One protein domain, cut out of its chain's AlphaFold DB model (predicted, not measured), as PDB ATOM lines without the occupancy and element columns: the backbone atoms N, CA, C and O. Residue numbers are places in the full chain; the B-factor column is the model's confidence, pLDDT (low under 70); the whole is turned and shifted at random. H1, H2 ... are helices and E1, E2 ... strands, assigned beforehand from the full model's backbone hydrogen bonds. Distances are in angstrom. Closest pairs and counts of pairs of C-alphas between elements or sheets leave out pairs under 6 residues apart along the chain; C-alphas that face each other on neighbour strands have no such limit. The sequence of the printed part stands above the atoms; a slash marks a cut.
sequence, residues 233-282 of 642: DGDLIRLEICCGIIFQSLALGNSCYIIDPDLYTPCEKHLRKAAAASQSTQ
ATOM      1  N   ASP A 233      30.124  44.034   8.806       63.06
ATOM      2  CA  ASP A 233      29.290  42.857   9.122       63.06
ATOM      3  C   ASP A 233      29.345  42.431  10.610       63.06
ATOM      4  O   ASP A 233      28.474  41.705  11.086       63.06
ATOM      5  N   GLY A 234      30.338  42.913  11.369       66.12
ATOM      6  CA  GLY A 234      30.440  42.729  12.822       66.12
ATOM      7  C   GLY A 234      29.558  43.664  13.668       66.12
ATOM      8  O   GLY A 234      29.359  43.396  14.852       66.12
ATOM      9  N   ASP A 235      29.012  44.740  13.091       77.44
ATOM     10  CA  ASP A 235      28.237  45.768  13.806       77.44
ATOM     11  C   ASP A 235      26.733  45.446  13.921       77.44
ATOM     12  O   ASP A 235      25.976  46.208  14.532       77.44
ATOM     13  N   LEU A 236      26.273  44.339  13.323       85.56
ATOM     14  CA  LEU A 236      24.858  43.973  13.204       85.56
ATOM     15  C   LEU A 236      24.543  42.660  13.933       85.56
ATOM     16  O   LEU A 236      24.765  41.565  13.419       85.56
ATOM     17  N   ILE A 237      23.928  42.754  15.115       88.62
ATOM     18  CA  ILE A 237      23.390  41.577  15.805       88.62
ATOM     19  C   ILE A 237      22.089  41.150  15.122       88.62
ATOM     20  O   ILE A 237      21.069  41.836  15.219       88.62
ATOM     21  N   ARG A 238      22.103  39.978  14.479       91.56
ATOM     22  CA  ARG A 238      20.892  39.260  14.056       91.56
ATOM     23  C   ARG A 238      20.078  38.856  15.288       91.56
ATOM     24  O   ARG A 238      20.557  38.103  16.132       91.56
ATOM     25  N   LEU A 239      18.835  39.323  15.363       90.12
ATOM     26  CA  LEU A 239      17.857  38.964  16.386       90.12
ATOM     27  C   LEU A 239      16.671  38.252  15.734       90.12
ATOM     28  O   LEU A 239      16.070  38.753  14.782       90.12
ATOM     29  N   GLU A 240      16.306  37.098  16.280       92.19
ATOM     30  CA  GLU A 240      15.159  36.324  15.811       92.19
ATOM     31  C   GLU A 240      13.955  36.583  16.714       92.19
ATOM     32  O   GLU A 240      14.030  36.495  17.941       92.19
ATOM     33  N   ILE A 241      12.833  36.944  16.097       91.62
ATOM     34  CA  ILE A 241      11.585  37.286  16.774       91.62
ATOM     35  C   ILE A 241      10.428  36.503  16.153       91.62
ATOM     36  O   ILE A 241      10.506  35.989  15.043       91.62
ATOM     37  N   CYS A 242       9.280  36.467  16.830       91.00
ATOM     38  CA  CYS A 242       8.083  35.782  16.321       91.00
ATOM     39  C   CYS A 242       7.448  36.402  15.050       91.00
ATOM     40  O   CYS A 242       6.331  36.033  14.705       91.00
ATOM     41  N   CYS A 243       8.131  37.340  14.385       91.50
ATOM     42  CA  CYS A 243       7.782  37.929  13.087       91.50
ATOM     43  C   CYS A 243       8.916  37.768  12.048       91.50
ATOM     44  O   CYS A 243       8.963  38.527  11.086       91.50
ATOM     45  N   GLY A 244       9.869  36.852  12.263       91.56
ATOM     46  CA  GLY A 244      11.057  36.699  11.417       91.56
ATOM     47  C   GLY A 244      12.305  37.350  12.019       91.56
ATOM     48  O   GLY A 244      12.501  37.320  13.234       91.56
ATOM     49  N   ILE A 245      13.169  37.908  11.172       91.56
ATOM     50  CA  ILE A 245      14.504  38.386  11.557       91.56
ATOM     51  C   ILE A 245      14.551  39.919  11.545       91.56
ATOM     52  O   ILE A 245      14.023  40.561  10.639       91.56
ATOM     53  N   ILE A 246      15.218  40.504  12.541       92.88
ATOM     54  CA  ILE A 246      15.618  41.918  12.558       92.88
ATOM     55  C   ILE A 246      17.105  42.020  12.913       92.88
ATOM     56  O   ILE A 246      17.652  41.129  13.560       92.88
ATOM     57  N   PHE A 247      17.761  43.115  12.537       91.75
ATOM     58  CA  PHE A 247      19.165  43.361  12.876       91.75
ATOM     59  C   PHE A 247      19.274  44.575  13.798       91.75
ATOM     60  O   PHE A 247      18.723  45.632  13.499       91.75
ATOM     61  N   GLN A 248      19.968  44.443  14.924       91.88
ATOM     62  CA  GLN A 248      20.248  45.543  15.849       91.88
ATOM     63  C   GLN A 248      21.666  46.064  15.610       91.88
ATOM     64  O   GLN A 248      22.618  45.284  15.635       91.88
ATOM     65  N   SER A 249      21.818  47.372  15.395       88.44
ATOM     66  CA  SER A 249      23.140  47.976  15.194       88.44
ATOM     67  C   SER A 249      23.821  48.275  16.530       88.44
ATOM     68  O   SER A 249      23.292  49.025  17.353       88.44
ATOM     69  N   LEU A 250      25.021  47.726  16.728       82.19
ATOM     70  CA  LEU A 250      25.872  48.001  17.885       82.19
ATOM     71  C   LEU A 250      26.419  49.433  17.845       82.19
ATOM     72  O   LEU A 250      26.225  50.180  18.807       82.19
ATOM     73  N   ALA A 251      27.012  49.857  16.724       79.00
ATOM     74  CA  ALA A 251      27.546  51.213  16.556       79.00
ATOM     75  C   ALA A 251      26.507  52.343  16.709       79.00
ATOM     76  O   ALA A 251      26.852  53.437  17.164       79.00
ATOM     77  N   LEU A 252      25.237  52.102  16.353       78.25
ATOM     78  CA  LEU A 252      24.151  53.083  16.510       78.25
ATOM     79  C   LEU A 252      23.373  52.939  17.832       78.25
ATOM     80  O   LEU A 252      22.581  53.822  18.172       78.25
ATOM     81  N   GLY A 253      23.643  51.886  18.608       72.19
ATOM     82  CA  GLY A 253      23.072  51.639  19.929       72.19
ATOM     83  C   GLY A 253      21.687  50.982  19.921       72.19
ATOM     84  O   GLY A 253      20.983  50.928  18.915       72.19
ATOM     85  N   ASN A 254      21.275  50.499  21.098       80.50
ATOM     86  CA  ASN A 254      20.193  49.522  21.292       80.50
ATOM     87  C   ASN A 254      18.795  49.920  20.762       80.50
ATOM     88  O   ASN A 254      17.909  49.066  20.711       80.50
ATOM     89  N   SER A 255      18.560  51.186  20.408       81.06
ATOM     90  CA  SER A 255      17.305  51.665  19.809       81.06
ATOM     91  C   SER A 255      17.293  51.635  18.273       81.06
ATOM     92  O   SER A 255      16.244  51.874  17.677       81.06
ATOM     93  N   CYS A 256      18.419  51.325  17.620       86.69
ATOM     94  CA  CYS A 256      18.517  51.229  16.169       86.69
ATOM     95  C   CYS A 256      18.320  49.784  15.682       86.69
ATOM     96  O   CYS A 256      19.174  48.920  15.895       86.69
ATOM     97  N   TYR A 257      17.203  49.549  14.988       89.94
ATOM     98  CA  TYR A 257      16.888  48.280  14.335       89.94
ATOM     99  C   TYR A 257      16.730  48.478  12.827       89.94
ATOM    100  O   TYR A 257      16.045  49.400  12.382       89.94
ATOM    101  N   ILE A 258      17.327  47.576  12.057       89.25
ATOM    102  CA  ILE A 258      17.131  47.417  10.620       89.25
ATOM    103  C   ILE A 258      16.190  46.229  10.423       89.25
ATOM    104  O   ILE A 258      16.373  45.167  11.023       89.25
ATOM    105  N   ILE A 259      15.166  46.424   9.598       90.88
ATOM    106  CA  ILE A 259      14.172  45.407   9.261       90.88
ATOM    107  C   ILE A 259      14.254  45.191   7.755       90.88
ATOM    108  O   ILE A 259      14.030  46.129   6.989       90.88
ATOM    109  N   ASP A 260      14.584  43.970   7.353       87.94
ATOM    110  CA  ASP A 260      14.522  43.537   5.961       87.94
ATOM    111  C   ASP A 260      13.081  43.076   5.656       87.94
ATOM    112  O   ASP A 260      12.592  42.176   6.349       87.94
ATOM    113  N   PRO A 261      12.370  43.679   4.681       87.94
ATOM    114  CA  PRO A 261      11.012  43.275   4.320       87.94
ATOM    115  C   PRO A 261      10.880  41.802   3.915       87.94
ATOM    116  O   PRO A 261       9.838  41.207   4.184       87.94
ATOM    117  N   ASP A 262      11.918  41.208   3.323       88.44
ATOM    118  CA  ASP A 262      11.876  39.822   2.840       88.44
ATOM    119  C   ASP A 262      12.098  38.812   3.985       88.44
ATOM    120  O   ASP A 262      11.691  37.653   3.893       88.44
ATOM    121  N   LEU A 263      12.689  39.260   5.102       87.88
ATOM    122  CA  LEU A 263      12.935  38.449   6.304       87.88
ATOM    123  C   LEU A 263      11.972  38.753   7.466       87.88
ATOM    124  O   LEU A 263      12.002  38.048   8.479       87.88
ATOM    125  N   TYR A 264      11.113  39.771   7.339       93.12
ATOM    126  CA  TYR A 264      10.139  40.179   8.353       93.12
ATOM    127  C   TYR A 264       8.698  39.962   7.875       93.12
ATOM    128  O   TYR A 264       8.151  40.724   7.082       93.12
ATOM    129  N   THR A 265       8.032  38.955   8.438       91.31
ATOM    130  CA  THR A 265       6.611  38.671   8.203       91.31
ATOM    131  C   THR A 265       5.824  38.841   9.512       91.31
ATOM    132  O   THR A 265       5.966  38.039  10.439       91.31
ATOM    133  N   PRO A 266       4.996  39.897   9.659       90.19
ATOM    134  CA  PRO A 266       4.319  40.187  10.922       90.19
ATOM    135  C   PRO A 266       3.288  39.103  11.255       90.19
ATOM    136  O   PRO A 266       2.254  38.984  10.599       90.19
ATOM    137  N   CYS A 267       3.551  38.323  12.306       92.12
ATOM    138  CA  CYS A 267       2.664  37.231  12.693       92.12
ATOM    139  C   CYS A 267       1.287  37.732  13.145       92.12
ATOM    140  O   CYS A 267       1.125  38.862  13.616       92.12
ATOM    141  N   GLU A 268       0.287  36.855  13.072       91.50
ATOM    142  CA  GLU A 268      -1.117  37.202  13.317       91.50
ATOM    143  C   GLU A 268      -1.349  37.892  14.678       91.50
ATOM    144  O   GLU A 268      -2.136  38.832  14.788       91.50
ATOM    145  N   LYS A 269      -0.601  37.494  15.717       90.69
ATOM    146  CA  LYS A 269      -0.650  38.114  17.054       90.69
ATOM    147  C   LYS A 269      -0.213  39.584  17.041       90.69
ATOM    148  O   LYS A 269      -0.749  40.377  17.814       90.69
ATOM    149  N   HIS A 270       0.737  39.960  16.185       90.62
ATOM    150  CA  HIS A 270       1.167  41.348  16.010       90.62
ATOM    151  C   HIS A 270       0.298  42.112  15.008       90.62
ATOM    152  O   HIS A 270      -0.012  43.274  15.268       90.62
ATOM    153  N   LEU A 271      -0.210  41.458  13.960       91.50
ATOM    154  CA  LEU A 271      -1.194  42.051  13.049       91.50
ATOM    155  C   LEU A 271      -2.489  42.447  13.791       91.50
ATOM    156  O   LEU A 271      -2.947  43.584  13.679       91.50
ATOM    157  N   ARG A 272      -3.021  41.558  14.645       90.25
ATOM    158  CA  ARG A 272      -4.177  41.840  15.523       90.25
ATOM    159  C   ARG A 272      -3.902  43.006  16.492       90.25
ATOM    160  O   ARG A 272      -4.775  43.850  16.681       90.25
ATOM    161  N   LYS A 273      -2.693  43.107  17.067       89.12
ATOM    162  CA  LYS A 273      -2.289  44.252  17.915       89.12
ATOM    163  C   LYS A 273      -2.219  45.572  17.135       89.12
ATOM    164  O   LYS A 273      -2.687  46.588  17.638       89.12
ATOM    165  N   ALA A 274      -1.667  45.565  15.919       86.56
ATOM    166  CA  ALA A 274      -1.585  46.752  15.065       86.56
ATOM    167  C   ALA A 274      -2.980  47.252  14.644       86.56
ATOM    168  O   ALA A 274      -3.248  48.455  14.679       86.56
ATOM    169  N   ALA A 275      -3.901  46.333  14.337       85.94
ATOM    170  CA  ALA A 275      -5.301  46.663  14.081       85.94
ATOM    171  C   ALA A 275      -5.989  47.274  15.320       85.94
ATOM    172  O   ALA A 275      -6.659  48.298  15.202       85.94
ATOM    173  N   ALA A 276      -5.771  46.715  16.516       84.12
ATOM    174  CA  ALA A 276      -6.324  47.256  17.761       84.12
ATOM    175  C   ALA A 276      -5.804  48.675  18.086       84.12
ATOM    176  O   ALA A 276      -6.597  49.563  18.392       84.12
ATOM    177  N   ALA A 277      -4.496  48.923  17.943       79.12
ATOM    178  CA  ALA A 277      -3.899  50.252  18.146       79.12
ATOM    179  C   ALA A 277      -4.427  51.302  17.142       79.12
ATOM    180  O   ALA A 277      -4.557  52.491  17.453       79.12
ATOM    181  N   SER A 278      -4.770  50.855  15.932       74.62
ATOM    182  CA  SER A 278      -5.373  51.701  14.898       74.62
ATOM    183  C   SER A 278      -6.797  52.139  15.282       74.62
ATOM    184  O   SER A 278      -7.175  53.279  15.015       74.62
ATOM    185  N   GLN A 279      -7.569  51.275  15.955       69.56
ATOM    186  CA  GLN A 279      -8.923  51.588  16.435       69.56
ATOM    187  C   GLN A 279      -8.910  52.583  17.603       69.56
ATOM    188  O   GLN A 279      -9.660  53.557  17.567       69.56
ATOM    189  N   SER A 280      -8.023  52.418  18.595       61.31
ATOM    190  CA  SER A 280      -7.906  53.386  19.703       61.31
ATOM    191  C   SER A 280      -7.556  54.791  19.200       61.31
ATOM    192  O   SER A 280      -8.189  55.767  19.595       61.31
ATOM    193  N   THR A 281      -6.644  54.888  18.227       60.19
ATOM    194  CA  THR A 281      -6.249  56.174  17.630       60.19
ATOM    195  C   THR A 281      -7.412  56.880  16.910       60.19
ATOM    196  O   THR A 281      -7.446  58.109  16.862       60.19
ATOM    197  N   GLN A 282      -8.403  56.154  16.373       60.09
ATOM    198  CA  GLN A 282      -9.603  56.782  15.797       60.09
ATOM    199  C   GLN A 282     -10.566  57.316  16.871       60.09
ATOM    200  O   GLN A 282     -11.188  58.358  16.660       60.09
TER     201      GLN A 282
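Overview. This is residues 233 to 282 of the 642 residues of an uncharacterized protein of Drosophila willistoni (UniProt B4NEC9). A hairpin of two strands, E1 and E2, stands at one end and a single helix, H1, at the other, with residues 275 to 282 of H1 sticking out. The long link folds back along E2 before it reaches H1. The printed part has 50 residues, in the order E1, E2, H1, with an antiparallel sheet E1 - E2, of mixed class. It is a loose rod, with a radius of gyration of the C-alphas of 13.5 A and spans of 41 by 20 by 14 A.

Along the chain. E1 is residues 236 to 241, 15.3 A long, from C-alpha 236 at (24.858, 43.973, 13.204). E2 is residues 244 to 249, 17.0 A. H1 is residues 268 to 282, 21.5 A, ending at C-alpha 282 at (-9.603, 56.782, 15.797).

Arrangement. E1 and E2 form a hairpin, antiparallel at 149 degrees, with N 239 and O 246 2.8 A apart, within hydrogen-bond range. Residues 247 to 248 of E2 pair antiparallel with residues 257 to 258. E1 and H1 are apart. In H1 every O i to N i+4 pair is within hydrogen-bond range.

Size, cuts and confidence. The C-alphas farthest apart, of Gly 234 and Gln 282, are 42.5 A apart. The printed part has no cut. The link E2 to H1, 18 residues, is long. Residues 233 to 234 and 279 to 282 have pLDDT under 70.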